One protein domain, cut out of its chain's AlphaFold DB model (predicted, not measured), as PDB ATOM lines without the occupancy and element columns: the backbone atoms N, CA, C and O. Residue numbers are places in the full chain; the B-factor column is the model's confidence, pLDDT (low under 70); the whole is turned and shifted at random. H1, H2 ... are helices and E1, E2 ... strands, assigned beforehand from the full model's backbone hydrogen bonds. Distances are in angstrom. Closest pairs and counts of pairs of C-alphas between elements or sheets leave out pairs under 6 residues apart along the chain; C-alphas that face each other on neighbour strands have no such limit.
ATOM      1  N   LYS A 425     -37.250 -28.523  42.301       81.94
ATOM      2  CA  LYS A 425     -36.821 -29.616  41.425       81.94
ATOM      3  C   LYS A 425     -35.571 -29.177  40.655       81.94
ATOM      4  O   LYS A 425     -35.609 -28.135  40.002       81.94
ATOM      5  N   ILE A 426     -34.501 -29.961  40.735       90.81
ATOM      6  CA  ILE A 426     -33.270 -29.725  39.964       90.81
ATOM      7  C   ILE A 426     -33.369 -30.395  38.591       90.81
ATOM      8  O   ILE A 426     -34.199 -31.292  38.392       90.81
ATOM      9  N   GLU A 427     -32.542 -29.970  37.640       94.88
ATOM     10  CA  GLU A 427     -32.484 -30.602  36.325       94.88
ATOM     11  C   GLU A 427     -32.017 -32.062  36.453       94.88
ATOM     12  O   GLU A 427     -31.148 -32.383  37.274       94.88
ATOM     13  N   PRO A 428     -32.613 -32.985  35.677       96.56
ATOM     14  CA  PRO A 428     -32.148 -34.356  35.662       96.56
ATOM     15  C   PRO A 428     -30.727 -34.416  35.105       96.56
ATOM     16  O   PRO A 428     -30.333 -33.612  34.263       96.56
ATOM     17  N   PHE A 429     -29.973 -35.416  35.537       96.25
ATOM     18  CA  PHE A 429     -28.579 -35.584  35.145       96.25
ATOM     19  C   PHE A 429     -28.208 -37.066  35.032       96.25
ATOM     20  O   PHE A 429     -28.942 -37.948  35.480       96.25
ATOM     21  N   ALA A 430     -27.089 -37.361  34.391       93.94
ATOM     22  CA  ALA A 430     -26.521 -38.686  34.228       93.94
ATOM     23  C   ALA A 430     -25.093 -38.733  34.777       93.94
ATOM     24  O   ALA A 430     -24.490 -37.715  35.127       93.94
ATOM     25  N   PHE A 431     -24.611 -39.957  34.940       88.75
ATOM     26  CA  PHE A 431     -23.325 -40.254  35.537       88.75
ATOM     27  C   PHE A 431     -22.871 -41.654  35.119       88.75
ATOM     28  O   PHE A 431     -23.697 -42.528  34.832       88.75
ATOM     29  N   GLU A 432     -21.567 -41.900  35.157       81.44
ATOM     30  CA  GLU A 432     -21.020 -43.252  35.034       81.44
ATOM     31  C   GLU A 432     -21.398 -44.120  36.246       81.44
ATOM     32  O   GLU A 432     -21.209 -43.732  37.401       81.44
ATOM     33  N   HIS A 433     -21.925 -45.329  36.003       71.00
ATOM     34  CA  HIS A 433     -22.455 -46.207  37.065       71.00
ATOM     35  C   HIS A 433     -21.432 -46.527  38.162       71.00
ATOM     36  O   HIS A 433     -21.819 -46.723  39.312       71.00
ATOM     37  N   GLU A 434     -20.147 -46.580  37.811       65.38
ATOM     38  CA  GLU A 434     -19.042 -46.895  38.723       65.38
ATOM     39  C   GLU A 434     -18.814 -45.765  39.738       65.38
ATOM     40  O   GLU A 434     -18.720 -46.031  40.940       65.38
ATOM     41  N   ALA A 435     -18.900 -44.509  39.287       58.59
ATOM     42  CA  ALA A 435     -18.710 -43.318  40.114       58.59
ATOM     43  C   ALA A 435     -19.778 -43.163  41.216       58.59
ATOM     44  O   ALA A 435     -19.524 -42.537  42.253       58.59
ATOM     45  N   TRP A 436     -20.960 -43.765  41.017       66.94
ATOM     46  CA  TRP A 436     -22.089 -43.749  41.955       66.94
ATOM     47  C   TRP A 436     -22.639 -45.153  42.266       66.94
ATOM     48  O   TRP A 436     -23.852 -45.350  42.416       66.94
ATOM     49  N   SER A 437     -21.749 -46.136  42.383       55.66
ATOM     50  CA  SER A 437     -22.100 -47.518  42.728       55.66
ATOM     51  C   SER A 437     -22.450 -47.675  44.215       55.66
ATOM     52  O   SER A 437     -23.478 -48.276  44.544       55.66
ATOM     53  N   ASP A 438     -21.681 -47.048  45.110       61.50
ATOM     54  CA  ASP A 438     -21.953 -47.079  46.548       61.50
ATOM     55  C   ASP A 438     -23.209 -46.299  46.936       61.50
ATOM     56  O   ASP A 438     -23.498 -45.200  46.448       61.50
ATOM     57  N   SER A 439     -23.968 -46.875  47.870       60.88
ATOM     58  CA  SER A 439     -25.196 -46.269  48.391       60.88
ATOM     59  C   SER A 439     -24.952 -45.001  49.202       60.88
ATOM     60  O   SER A 439     -25.883 -44.223  49.390       60.88
ATOM     61  N   GLU A 440     -23.730 -44.813  49.697       64.19
ATOM     62  CA  GLU A 440     -23.347 -43.637  50.473       64.19
ATOM     63  C   GLU A 440     -22.920 -42.473  49.578       64.19
ATOM     64  O   GLU A 440     -22.970 -41.327  50.005       64.19
ATOM     65  N   HIS A 441     -22.528 -42.713  48.328       74.62
ATOM     66  CA  HIS A 441     -22.127 -41.623  47.444       74.62
ATOM     67  C   HIS A 441     -23.335 -40.792  46.993       74.62
ATOM     68  O   HIS A 441     -24.463 -41.282  46.933       74.62
ATOM     69  N   THR A 442     -23.113 -39.515  46.693       83.56
ATOM     70  CA  THR A 442     -24.083 -38.604  46.077       83.56
ATOM     71  C   THR A 442     -23.368 -37.439  45.403       83.56
ATOM     72  O   THR A 442     -22.361 -36.954  45.913       83.56
ATOM     73  N   PHE A 443     -23.909 -36.955  44.287       88.44
ATOM     74  CA  PHE A 443     -23.485 -35.691  43.666       88.44
ATOM     75  C   PHE A 443     -24.391 -34.509  44.034       88.44
ATOM     76  O   PHE A 443     -24.086 -33.365  43.711       88.44
ATOM     77  N   ILE A 444     -25.481 -34.790  44.752       88.94
ATOM     78  CA  ILE A 444     -26.485 -33.806  45.151       88.94
ATOM     79  C   ILE A 444     -26.208 -33.348  46.579       88.94
ATOM     80  O   ILE A 444     -26.082 -34.183  47.487       88.94
ATOM     81  N   ILE A 445     -26.168 -32.034  46.782       86.62
ATOM     82  CA  ILE A 445     -25.979 -31.391  48.080       86.62
ATOM     83  C   ILE A 445     -26.804 -30.103  48.179       86.62
ATOM     84  O   ILE A 445     -26.893 -29.336  47.230       86.62
ATOM     85  N   ASP A 446     -27.392 -29.848  49.350       79.50
ATOM     86  CA  ASP A 446     -28.160 -28.624  49.599       79.50
ATOM     87  C   ASP A 446     -27.235 -27.416  49.881       79.50
ATOM     88  O   ASP A 446     -26.200 -27.589  50.541       79.50
ATOM     89  N   PRO A 447     -27.615 -26.179  49.502       78.62
ATOM     90  CA  PRO A 447     -26.865 -24.957  49.813       78.62
ATOM     91  C   PRO A 447     -26.557 -24.800  51.307       78.62
ATOM     92  O   PRO A 447     -25.428 -24.493  51.700       78.62
ATOM     93  N   SER A 448     -27.545 -25.066  52.166       75.50
ATOM     94  CA  SER A 448     -27.373 -25.069  53.624       75.50
ATOM     95  C   SER A 448     -26.273 -26.030  54.097       75.50
ATOM     96  O   SER A 448     -25.453 -25.663  54.947       75.50
ATOM     97  N   LYS A 449     -26.180 -27.224  53.499       78.38
ATOM     98  CA  LYS A 449     -25.127 -28.208  53.796       78.38
ATOM     99  C   LYS A 449     -23.766 -27.770  53.269       78.38
ATOM    100  O   LYS A 449     -22.777 -27.952  53.976       78.38
ATOM    101  N   VAL A 450     -23.700 -27.148  52.089       81.38
ATOM    102  CA  VAL A 450     -22.458 -26.539  51.574       81.38
ATOM    103  C   VAL A 450     -21.925 -25.506  52.570       81.38
ATOM    104  O   VAL A 450     -20.765 -25.589  52.974       81.38
ATOM    105  N   ASN A 451     -22.777 -24.602  53.062       76.44
ATOM    106  CA  ASN A 451     -22.395 -23.588  54.053       76.44
ATOM    107  C   ASN A 451     -21.921 -24.206  55.380       76.44
ATOM    108  O   ASN A 451     -20.922 -23.771  55.970       76.44
ATOM    109  N   ALA A 452     -22.606 -25.251  55.849       76.19
ATOM    110  CA  ALA A 452     -22.200 -25.988  57.040       76.19
ATOM    111  C   ALA A 452     -20.831 -26.668  56.852       76.19
ATOM    112  O   ALA A 452     -20.000 -26.641  57.766       76.19
ATOM    113  N   LEU A 453     -20.564 -27.236  55.670       77.62
ATOM    114  CA  LEU A 453     -19.273 -27.837  55.336       77.62
ATOM    115  C   LEU A 453     -18.164 -26.800  55.249       77.62
ATOM    116  O   LEU A 453     -17.122 -27.002  55.867       77.62
ATOM    117  N   MET A 454     -18.395 -25.666  54.587       77.50
ATOM    118  CA  MET A 454     -17.436 -24.560  54.570       77.50
ATOM    119  C   MET A 454     -17.120 -24.087  55.990       77.50
ATOM    120  O   MET A 454     -15.974 -23.786  56.308       77.50
ATOM    121  N   SER A 455     -18.094 -24.077  56.901       74.06
ATOM    122  CA  SER A 455     -17.870 -23.675  58.296       74.06
ATOM    123  C   SER A 455     -17.004 -24.669  59.084       74.06
ATOM    124  O   SER A 455     -16.248 -24.256  59.964       74.06
ATOM    125  N   ARG A 456     -17.083 -25.968  58.766       77.56
ATOM    126  CA  ARG A 456     -16.475 -27.059  59.551       77.56
ATOM    127  C   ARG A 456     -15.215 -27.666  58.925       77.56
ATOM    128  O   ARG A 456     -14.440 -28.288  59.643       77.56
ATOM    129  N   ASN A 457     -15.003 -27.505  57.621       75.44
ATOM    130  CA  ASN A 457     -13.873 -28.060  56.882       75.44
ATOM    131  C   ASN A 457     -13.112 -26.933  56.171       75.44
ATOM    132  O   ASN A 457     -13.615 -26.326  55.225       75.44
ATOM    133  N   LYS A 458     -11.887 -26.668  56.640       80.00
ATOM    134  CA  LYS A 458     -11.032 -25.612  56.090       80.00
ATOM    135  C   LYS A 458     -10.633 -25.888  54.637       80.00
ATOM    136  O   LYS A 458     -10.717 -24.981  53.829       80.00
ATOM    137  N   GLU A 459     -10.267 -27.121  54.290       79.69
ATOM    138  CA  GLU A 459      -9.862 -27.470  52.919       79.69
ATOM    139  C   GLU A 459     -11.011 -27.275  51.925       79.69
ATOM    140  O   GLU A 459     -10.819 -26.715  50.850       79.69
ATOM    141  N   PHE A 460     -12.227 -27.675  52.309       81.19
ATOM    142  CA  PHE A 460     -13.417 -27.454  51.489       81.19
ATOM    143  C   PHE A 460     -13.759 -25.964  51.364       81.19
ATOM    144  O   PHE A 460     -14.134 -25.508  50.287       81.19
ATOM    145  N   ARG A 461     -13.592 -25.181  52.439       83.12
ATOM    146  CA  ARG A 461     -13.737 -23.720  52.381       83.12
ATOM    147  C   ARG A 461     -12.731 -23.103  51.416       83.12
ATOM    148  O   ARG A 461     -13.146 -22.392  50.513       83.12
ATOM    149  N   ASP A 462     -11.450 -23.427  51.564       82.38
ATOM    150  CA  ASP A 462     -10.375 -22.905  50.715       82.38
ATOM    151  C   ASP A 462     -10.607 -23.289  49.233       82.38
ATOM    152  O   ASP A 462     -10.328 -22.503  48.326       82.38
ATOM    153  N   LEU A 463     -11.174 -24.476  48.972       83.75
ATOM    154  CA  LEU A 463     -11.568 -24.929  47.634       83.75
ATOM    155  C   LEU A 463     -12.676 -24.061  47.013       83.75
ATOM    156  O   LEU A 463     -12.568 -23.695  45.837       83.75
ATOM    157  N   MET A 464     -13.719 -23.749  47.785       85.38
ATOM    158  CA  MET A 464     -14.859 -22.933  47.347       85.38
ATOM    159  C   MET A 464     -14.484 -21.449  47.226       85.38
ATOM    160  O   MET A 464     -14.758 -20.830  46.199       85.38
ATOM    161  N   ASP A 465     -13.790 -20.895  48.225       84.25
ATOM    162  CA  ASP A 465     -13.342 -19.494  48.257       84.25
ATOM    163  C   ASP A 465     -12.320 -19.200  47.151       84.25
ATOM    164  O   ASP A 465     -12.289 -18.104  46.593       84.25
ATOM    165  N   GLY A 466     -11.521 -20.203  46.769       80.00
ATOM    166  CA  GLY A 466     -10.614 -20.124  45.626       80.00
ATOM    167  C   GLY A 466     -11.317 -20.013  44.266       80.00
ATOM    168  O   GLY A 466     -10.639 -19.897  43.248       80.00
ATOM    169  N   GLY A 467     -12.653 -20.094  44.212       81.88
ATOM    170  CA  GLY A 467     -13.456 -19.879  43.004       81.88
ATOM    171  C   GLY A 467     -13.320 -20.958  41.926       81.88
ATOM    172  O   GLY A 467     -13.918 -20.825  40.858       81.88
ATOM    173  N   ARG A 468     -12.556 -22.031  42.193       82.44
ATOM    174  CA  ARG A 468     -12.370 -23.184  41.289       82.44
ATOM    175  C   ARG A 468     -13.636 -24.031  41.165       82.44
ATOM    176  O   ARG A 468     -13.856 -24.658  40.130       82.44
ATOM    177  N   TYR A 469     -14.453 -24.036  42.213       90.62
ATOM    178  CA  TYR A 469     -15.729 -24.732  42.288       90.62
ATOM    179  C   TYR A 469     -16.838 -23.769  42.681       90.62
ATOM    180  O   TYR A 469     -16.599 -22.749  43.327       90.62
ATOM    181  N   ILE A 470     -18.057 -24.093  42.268       91.00
ATOM    182  CA  ILE A 470     -19.228 -23.261  42.473       91.00
ATOM    183  C   ILE A 470     -20.461 -24.124  42.662       91.00
ATOM    184  O   ILE A 470     -20.530 -25.249  42.173       91.00
ATOM    185  N   TYR A 471     -21.438 -23.592  43.383       91.88
ATOM    186  CA  TYR A 471     -22.731 -24.238  43.499       91.88
ATOM    187  C   TYR A 471     -23.586 -23.929  42.260       91.88
ATOM    188  O   TYR A 471     -23.733 -22.757  41.894       91.88
ATOM    189  N   ALA A 472     -24.133 -24.966  41.628       92.19
ATOM    190  CA  ALA A 472     -25.061 -24.863  40.507       92.19
ATOM    191  C   ALA A 472     -26.080 -26.009  40.574       92.19
ATOM    192  O   ALA A 472     -25.699 -27.176  40.627       92.19
ATOM    193  N   ASP A 473     -27.367 -25.661  40.596       89.94
ATOM    194  CA  ASP A 473     -28.504 -26.589  40.504       89.94
ATOM    195  C   ASP A 473     -28.413 -27.872  41.358       89.94
ATOM    196  O   ASP A 473     -28.599 -28.980  40.868       89.94
ATOM    197  N   GLY A 474     -28.057 -27.755  42.643       88.88
ATOM    198  CA  GLY A 474     -27.938 -28.911  43.547       88.88
ATOM    199  C   GLY A 474     -26.567 -29.580  43.587       88.88
ATOM    200  O   GLY A 474     -26.393 -30.557  44.313       88.88
ATOM    201  N   HIS A 475     -25.590 -29.054  42.849       94.50
ATOM    202  CA  HIS A 475     -24.269 -29.653  42.686       94.50
ATOM    203  C   HIS A 475     -23.165 -28.660  43.046       94.50
ATOM    204  O   HIS A 475     -23.310 -27.448  42.884       94.50
ATOM    205  N   VAL A 476     -22.020 -29.180  43.493       93.19
ATOM    206  CA  VAL A 476     -20.773 -28.405  43.559       93.19
ATOM    207  C   VAL A 476     -19.925 -28.786  42.354       93.19
ATOM    208  O   VAL A 476     -19.356 -29.872  42.306       93.19
ATOM    209  N   VAL A 477     -19.859 -27.893  41.373       93.50
ATOM    210  CA  VAL A 477     -19.297 -28.124  40.037       93.50
ATOM    211  C   VAL A 477     -18.109 -27.206  39.778       93.50
ATOM    212  O   VAL A 477     -18.006 -26.116  40.339       93.50
ATOM    213  N   ARG A 478     -17.179 -27.639  38.929       89.12
ATOM    214  CA  ARG A 478     -16.068 -26.798  38.468       89.12
ATOM    215  C   ARG A 478     -16.581 -25.522  37.806       89.12
ATOM    216  O   ARG A 478     -17.398 -25.575  36.891       89.12
ATOM    217  N   ASN A 479     -16.037 -24.382  38.216       92.00
ATOM    218  CA  ASN A 479     -16.442 -23.071  37.721       92.00
ATOM    219  C   ASN A 479     -15.797 -22.753  36.359       92.00
ATOM    220  O   ASN A 479     -14.878 -21.941  36.263       92.00
ATOM    221  N   LEU A 480     -16.242 -23.441  35.304       89.94
ATOM    222  CA  LEU A 480     -15.798 -23.225  33.926       89.94
ATOM    223  C   LEU A 480     -17.011 -23.040  32.998       89.94
ATOM    224  O   LEU A 480     -17.997 -23.760  33.171       89.94
ATOM    225  N   PRO A 481     -16.935 -22.173  31.964       91.31
ATOM    226  CA  PRO A 481     -18.064 -21.906  31.061       91.31
ATOM    227  C   PRO A 481     -18.625 -23.143  30.348       91.31
ATOM    228  O   PRO A 481     -19.796 -23.181  29.994       91.31
ATOM    229  N   LYS A 482     -17.800 -24.178  30.145       93.00
ATOM    230  CA  LYS A 482     -18.243 -25.445  29.549       93.00
ATOM    231  C   LYS A 482     -19.083 -26.322  30.484       93.00
ATOM    232  O   LYS A 482     -19.716 -27.253  30.000       93.00
ATOM    233  N   TYR A 483     -19.094 -26.044  31.790       94.25
ATOM    234  CA  TYR A 483     -19.826 -26.827  32.797       94.25
ATOM    235  C   TYR A 483     -20.954 -26.056  33.468       94.25
ATOM    236  O   TYR A 483     -21.924 -26.660  33.914       94.25
ATOM    237  N   VAL A 484     -20.829 -24.731  33.536       95.81
ATOM    238  CA  VAL A 484     -21.777 -23.861  34.227       95.81
ATOM    239  C   VAL A 484     -22.285 -22.801  33.271       95.81
ATOM    240  O   VAL A 484     -21.500 -22.111  32.619       95.81
ATOM    241  N   ARG A 485     -23.604 -22.634  33.244       95.75
ATOM    242  CA  ARG A 485     -24.295 -21.558  32.534       95.75
ATOM    243  C   ARG A 485     -25.088 -20.706  33.519       95.75
ATOM    244  O   ARG A 485     -25.517 -21.186  34.569       95.75
ATOM    245  N   TRP A 486     -25.271 -19.438  33.179       93.56
ATOM    246  CA  TRP A 486     -26.236 -18.584  33.860       93.56
ATOM    247  C   TRP A 486     -27.599 -18.764  33.200       93.56
ATOM    248  O   TRP A 486     -27.692 -18.738  31.974       93.56
ATOM    249  N   ASP A 487     -28.627 -18.974  34.008       90.25
ATOM    250  CA  ASP A 487     -30.011 -19.018  33.563       90.25
ATOM    251  C   ASP A 487     -30.687 -17.706  33.956       90.25
ATOM    252  O   ASP A 487     -30.822 -17.404  35.143       90.25
ATOM    253  N   GLU A 488     -31.040 -16.894  32.959       88.50
ATOM    254  CA  GLU A 488     -31.620 -15.568  33.190       88.50
ATOM    255  C   GLU A 488     -33.034 -15.653  33.772       88.50
ATOM    256  O   GLU A 488     -33.384 -14.836  34.617       88.50
ATOM    257  N   GLU A 489     -33.828 -16.652  33.377       84.69
ATOM    258  CA  GLU A 489     -35.212 -16.806  33.841       84.69
ATOM    259  C   GLU A 489     -35.285 -17.243  35.304       84.69
ATOM    260  O   GLU A 489     -36.111 -16.745  36.067       84.69
ATOM    261  N   ARG A 490     -34.420 -18.180  35.707       80.12
ATOM    262  CA  ARG A 490     -34.352 -18.674  37.087       80.12
ATOM    263  C   ARG A 490     -33.395 -17.871  37.974       80.12
ATOM    264  O   ARG A 490     -33.258 -18.207  39.147       80.12
ATOM    265  N   GLU A 491     -32.713 -16.869  37.414       84.12
ATOM    266  CA  GLU A 491     -31.673 -16.061  38.068       84.12
ATOM    267  C   GLU A 491     -30.654 -16.906  38.858       84.12
ATOM    268  O   GLU A 491     -30.244 -16.569  39.973       84.12
ATOM    269  N   GLN A 492     -30.242 -18.043  38.292       86.56
ATOM    270  CA  GLN A 492     -29.359 -18.986  38.975       86.56
ATOM    271  C   GLN A 492     -28.351 -19.643  38.039       86.56
ATOM    272  O   GLN A 492     -28.490 -19.666  36.816       86.56
ATOM    273  N   ARG A 493     -27.309 -20.220  38.641       91.31
ATOM    274  CA  ARG A 493     -26.338 -21.044  37.919       91.31
ATOM    275  C   ARG A 493     -26.889 -22.448  37.731       91.31
ATOM    276  O   ARG A 493     -27.264 -23.094  38.709       91.31
ATOM    277  N   LEU A 494     -26.860 -22.910  36.488       94.44
ATOM    278  CA  LEU A 494     -27.249 -24.254  36.084       94.44
ATOM    279  C   LEU A 494     -26.069 -24.984  35.447       94.44
ATOM    280  O   LEU A 494     -25.079 -24.369  35.034       94.44
ATOM    281  N   LEU A 495     -26.185 -26.304  35.359       96.50
ATOM    282  CA  LEU A 495     -25.256 -27.118  34.587       96.50
ATOM    283  C   LEU A 495     -25.508 -26.917  33.083       96.50
ATOM    284  O   LEU A 495     -26.634 -26.685  32.636       96.50
ATOM    285  N   THR A 496     -24.446 -26.973  32.281       96.25
ATOM    286  CA  THR A 496     -24.571 -27.080  30.818       96.25
ATOM    287  C   THR A 496     -25.099 -28.460  30.425       96.25
ATOM    288  O   THR A 496     -25.046 -29.395  31.222       96.25
ATOM    289  N   ASP A 497     -25.562 -28.623  29.181       94.50
ATOM    290  CA  ASP A 497     -26.030 -29.928  28.690       94.50
ATOM    291  C   ASP A 497     -24.952 -31.006  28.815       94.50
ATOM    292  O   ASP A 497     -25.202 -32.066  29.381       94.50
ATOM    293  N   TRP A 498     -23.711 -30.684  28.442       94.31
ATOM    294  CA  TRP A 498     -22.591 -31.608  28.616       94.31
ATOM    295  C   TRP A 498     -22.367 -31.992  30.087       94.31
ATOM    296  O   TRP A 498     -22.127 -33.160  30.386       94.31
ATOM    297  N   ALA A 499     -22.448 -31.031  31.018       94.56
ATOM    298  CA  ALA A 499     -22.239 -31.303  32.439       94.56
ATOM    299  C   ALA A 499     -23.362 -32.148  33.048       94.56
ATOM    300  O   ALA A 499     -23.070 -33.008  33.874       94.56
ATOM    301  N   LYS A 500     -24.617 -31.957  32.617       95.75
ATOM    302  CA  LYS A 500     -25.736 -32.821  33.019       95.75
ATOM    303  C   LYS A 500     -25.524 -34.263  32.573       95.75
ATOM    304  O   LYS A 500     -25.893 -35.167  33.306       95.75
ATOM    305  N   GLU A 501     -24.915 -34.492  31.414       94.00
ATOM    306  CA  GLU A 501     -24.618 -35.845  30.924       94.00
ATOM    307  C   GLU A 501     -23.450 -36.523  31.667       94.00
ATOM    308  O   GLU A 501     -23.382 -37.749  31.692       94.00
ATOM    309  N   HIS A 502     -22.566 -35.737  32.296       90.94
ATOM    310  CA  HIS A 502     -21.280 -36.187  32.850       90.94
ATOM    311  C   HIS A 502     -21.007 -35.585  34.240       90.94
ATOM    312  O   HIS A 502     -19.941 -35.004  34.498       90.94
ATOM    313  N   VAL A 503     -21.979 -35.679  35.152       92.00
ATOM    314  CA  VAL A 503     -21.858 -35.082  36.494       92.00
ATOM    315  C   VAL A 503     -20.673 -35.666  37.267       92.00
ATOM    316  O   VAL A 503     -19.981 -34.923  37.962       92.00
ATOM    317  N   ASP A 504     -20.368 -36.951  37.091       85.62
ATOM    318  CA  ASP A 504     -19.227 -37.627  37.718       85.62
ATOM    319  C   ASP A 504     -17.864 -37.047  37.318       85.62
ATOM    320  O   ASP A 504     -16.935 -37.046  38.126       85.62
ATOM    321  N   LYS A 505     -17.751 -36.480  36.111       85.25
ATOM    322  CA  LYS A 505     -16.499 -35.888  35.629       85.25
ATOM    323  C   LYS A 505     -16.301 -34.465  36.142       85.25
ATOM    324  O   LYS A 505     -15.174 -34.035  36.369       85.25
ATOM    325  N   CYS A 506     -17.372 -33.688  36.305       88.00
ATOM    326  CA  CYS A 506     -17.263 -32.243  36.554       88.00
ATOM    327  C   CYS A 506     -17.698 -31.783  37.956       88.00
ATOM    328  O   CYS A 506     -17.302 -30.683  38.369       88.00
ATOM    329  N   CYS A 507     -18.447 -32.603  38.699       91.31
ATOM    330  CA  CYS A 507     -18.957 -32.283  40.032       91.31
ATOM    331  C   CYS A 507     -18.191 -33.002  41.148       91.31
ATOM    332  O   CYS A 507     -17.582 -34.052  40.957       91.31
ATOM    333  N   LEU A 508     -18.222 -32.428  42.350       87.56
ATOM    334  CA  LEU A 508     -17.697 -33.080  43.542       87.56
ATOM    335  C   LEU A 508     -18.645 -34.181  44.012       87.56
ATOM    336  O   LEU A 508     -19.847 -33.964  44.165       87.56
ATOM    337  N   ARG A 509     -18.068 -35.345  44.308       85.00
ATOM    338  CA  ARG A 509     -18.753 -36.456  44.964       85.00
ATOM    339  C   ARG A 509     -18.729 -36.270  46.479       85.00
ATOM    340  O   ARG A 509     -17.692 -35.930  47.057       85.00
ATOM    341  N   PHE A 510     -19.858 -36.540  47.122       82.00
ATOM    342  CA  PHE A 510     -20.015 -36.522  48.571       82.00
ATOM    343  C   PHE A 510     -20.369 -37.913  49.106       82.00
ATOM    344  O   PHE A 510     -21.115 -38.653  48.475       82.00
ATOM    345  N   VAL A 511     -19.883 -38.244  50.302       69.19
ATOM    346  CA  VAL A 511     -20.184 -39.470  51.048       69.19
ATOM    347  C   VAL A 511     -21.182 -39.155  52.163       69.19
ATOM    348  O   VAL A 511     -20.895 -38.382  53.079       69.19
ATOM    349  N   GLN A 512     -22.363 -39.746  52.098       65.19
ATOM    350  CA  GLN A 512     -23.418 -39.682  53.096       65.19
ATOM    351  C   GLN A 512     -23.101 -40.645  54.238       65.19
ATOM    352  O   GLN A 512     -23.204 -41.853  54.078       65.19
ATOM    353  N   ARG A 513     -22.788 -40.119  55.425       58.06
ATOM    354  CA  ARG A 513     -22.686 -40.938  56.636       58.06
ATOM    355  C   ARG A 513     -23.979 -40.900  57.429       58.06
ATOM    356  O   ARG A 513     -24.437 -39.834  57.863       58.06
ATOM    357  N   PHE A 514     -24.526 -42.082  57.677       53.00
ATOM    358  CA  PHE A 514     -25.626 -42.266  58.611       53.00
ATOM    359  C   PHE A 514     -25.104 -42.115  60.035       53.00
ATOM    360  O   PHE A 514     -24.206 -42.831  60.473       53.00
ATOM    361  N   VAL A 515     -25.668 -41.166  60.774       50.12
ATOM    362  CA  VAL A 515     -25.397 -41.026  62.200       50.12
ATOM    363  C   VAL A 515     -26.604 -41.570  62.939       50.12
ATOM    364  O   VAL A 515     -27.743 -41.150  62.719       50.12
ATOM    365  N   GLN A 516     -26.350 -42.527  63.823       47.62
ATOM    366  CA  GLN A 516     -27.373 -43.026  64.721       47.62
ATOM    367  C   GLN A 516     -27.785 -41.889  65.661       47.62
ATOM    368  O   GLN A 516     -26.996 -41.436  66.489       47.62
ATOM    369  N   LYS A 517     -29.014 -41.390  65.500       41.09
ATOM    370  CA  LYS A 517     -29.571 -40.332  66.351       41.09
ATOM    371  C   LYS A 517     -30.195 -40.925  67.613       41.09
ATOM    372  O   LYS A 517     -30.148 -40.276  68.646       41.09
ATOM    373  N   ASN A 518     -30.756 -42.136  67.512       47.91
ATOM    374  CA  ASN A 518     -31.312 -42.961  68.595       47.91
ATOM    375  C   ASN A 518     -31.292 -44.449  68.185       47.91
ATOM    376  O   ASN A 518     -30.962 -44.774  67.043       47.91
ATOM    377  N   VAL A 519     -31.690 -45.359  69.082       48.34
ATOM    378  CA  VAL A 519     -31.922 -46.776  68.739       48.34
ATOM    379  C   VAL A 519     -32.908 -46.875  67.572       48.34
ATOM    380  O   VAL A 519     -33.962 -46.244  67.611       48.34
ATOM    381  N   GLY A 520     -32.537 -47.595  66.511       36.44
ATOM    382  CA  GLY A 520     -33.354 -47.751  65.299       36.44
ATOM    383  C   GLY A 520     -33.509 -46.503  64.424       36.44
ATOM    384  O   GLY A 520     -33.887 -46.625  63.266       36.44
ATOM    385  N   ARG A 521     -33.142 -45.304  64.901       39.38
ATOM    386  CA  ARG A 521     -33.239 -44.066  64.118       39.38
ATOM    387  C   ARG A 521     -31.876 -43.617  63.614       39.38
ATOM    388  O   ARG A 521     -31.098 -42.982  64.331       39.38
ATOM    389  N   TYR A 522     -31.646 -43.879  62.338       40.81
ATOM    390  CA  TYR A 522     -30.486 -43.405  61.596       40.81
ATOM    391  C   TYR A 522     -30.894 -42.175  60.810       40.81
ATOM    392  O   TYR A 522     -31.804 -42.225  59.987       40.81
ATOM    393  N   VAL A 523     -30.248 -41.052  61.096       38.66
ATOM    394  CA  VAL A 523     -30.455 -39.822  60.338       38.66
ATOM    395  C   VAL A 523     -29.224 -39.613  59.471       38.66
ATOM    396  O   VAL A 523     -28.105 -39.914  59.891       38.66
ATOM    397  N   TYR A 524     -29.428 -39.120  58.252       36.97
ATOM    398  CA  TYR A 524     -28.340 -38.627  57.414       36.97
ATOM    399  C   TYR A 524     -27.613 -37.533  58.179       36.97
ATOM    400  O   TYR A 524     -28.143 -36.442  58.369       36.97
ATOM    401  N   GLY A 525     -26.448 -37.868  58.721       31.09
ATOM    402  CA  GLY A 525     -25.842 -37.042  59.746       31.09
ATOM    403  C   GLY A 525     -24.773 -36.125  59.205       31.09
ATOM    404  O   GLY A 525     -24.557 -35.070  59.791       31.09
ATOM    405  N   ARG A 526     -24.066 -36.520  58.136       35.03
ATOM    406  CA  ARG A 526     -22.957 -35.742  57.566       35.03
ATOM    407  C   ARG A 526     -22.715 -36.141  56.109       35.03
ATOM    408  O   ARG A 526     -22.620 -37.329  55.820       35.03
ATOM    409  N   MET A 527     -22.587 -35.162  55.218       36.41
ATOM    410  CA  MET A 527     -22.018 -35.354  53.879       36.41
ATOM    411  C   MET A 527     -20.516 -35.057  53.949       36.41
ATOM    412  O   MET A 527     -20.137 -34.056  54.548       36.41
ATOM    413  N   TYR A 528     -19.657 -35.898  53.383       36.25
ATOM    414  CA  TYR A 528     -18.208 -35.675  53.346       36.25
ATOM    415  C   TYR A 528     -17.732 -35.538  51.907       36.25
ATOM    416  O   TYR A 528     -18.011 -36.401  51.089       36.25
ATOM    417  N   TYR A 529     -16.995 -34.475  51.607       43.72
ATOM    418  CA  TYR A 529     -16.144 -34.418  50.419       43.72
ATOM    419  C   TYR A 529     -15.079 -35.531  50.501       43.72
ATOM    420  O   TYR A 529     -14.598 -35.798  51.605       43.72
ATOM    421  N   ASP A 530     -14.734 -36.171  49.376       52.56
ATOM    422  CA  ASP A 530     -13.700 -37.218  49.269       52.56
ATOM    423  C   ASP A 530     -12.372 -36.629  48.725       52.56
ATOM    424  O   ASP A 530     -12.089 -36.708  47.523       52.56
TER     425      ASP A 530
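This is residues 425 to 530 of the 676 residues of an uncharacterized protein of Lachnospiraceae bacterium (UniProt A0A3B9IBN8). Two short hairpins, E1 with E2 and E3 with E4, meet where E1 comes close to E4, with the small helices H3 and H4 near them, and a much longer hairpin, E5 with E6, reaches away to make the other end of the long axis. H1 and H2 form a corner along one side, while much of the unnamed first stretch, residues 425 to 446, loops over the side away from them before it crosses to H1. The printed part has 106 residues with four named helices and six named strands, in the order H1, H2, E1, E2, E3, E4, H3, H4, E5, E6; the strands make three antiparallel sheets of two, ordered E1 - E2, E3 - E4 and E5 - E6. The class is mixed, helices and strands, and the whole is compact, with a radius of gyration of the C-alphas of 14.5 A, yet elongated in outline, with spans of 47 by 30 by 25 A.

The printed part begins at Lys 425, with its C-alpha at (-36.821, -29.616, 41.425), and residues 425 to 446 hold no named element. H1 is residues 447 to 456, 14.4 A long, and its first C-alpha is at (-26.865, -24.957, 49.813). H2 is residues 458 to 465, 10.2 A long. The short strands follow: E1, residues 469 to 472, is 9.5 A long; E2, residues 475 to 478, 9.7 A; E3, residues 484 to 487, 9.6 A; and E4, residues 492 to 495, 10.1 A. H3 is residues 497 to 501, 6.5 A long, and H4 is residues 503 to 506, 5.4 A long. E5, residues 510 to 518, and E6, residues 521 to 529, are each 23.9 A long; C-alpha 529 is at (-16.144, -34.418, 50.419).

In the unnamed first stretch, residues 441 to 442 pair with residues 510 to 511 of E5, antiparallel. H1 and H2 touch only at the corner by their link, at a steep tilt of 48 degrees, opposite ways; their closest C-alphas are those of Met 454 and Arg 461, 4.4 A apart. The closest C-alphas of H2 and E1 are those of Met 464 and Ile 470, 6.6 A apart. E1 and E2 form an antiparallel hairpin at 139 degrees, with N 470 and O 477 within hydrogen-bond range at 2.8 A. E3 and E4 form another antiparallel hairpin, at 137 degrees, with N 485 and O 494 within range at 2.9 A. The two hairpins come closest at E1 and E4, where the C-alphas of Ala 472 and Arg 493 are 4.8 A apart; E2 and E4 are near each other. H3 and H4 are close but not clearly touching, with the C-alphas of Ala 499 and Cys 506 closest at 6.5 A. The closest C-alphas of E2 and H4 are those of Val 477 and Cys 506, 5.8 A apart. E5 and E6 form the long antiparallel hairpin, at 153 degrees, with N 511 and O 528 at 2.7 A and N 523 and O 515 at 3.0 A, both within range. The closest C-alphas of H1 and E6 are those of Lys 449 and Met 527, 7.8 A apart. E1 is apart from both E5 and E6. In H1, H2 and H3 every O i to N i+4 pair is within hydrogen-bond range; H4 is too short for such a pair.

The two C-alphas farthest apart are those of Glu 488 and Val 519, at 47.3 A, and the first and last printed C-alphas are 25.6 A apart. The printed part has no cut. The links between named elements are tight, for instance the 5 residues between E2 and E3. The mean pLDDT of the printed part is 77.4; residues 434 to 440 and 511 to 530 are under 70, and the means of E5 and E6 are 57 and 38.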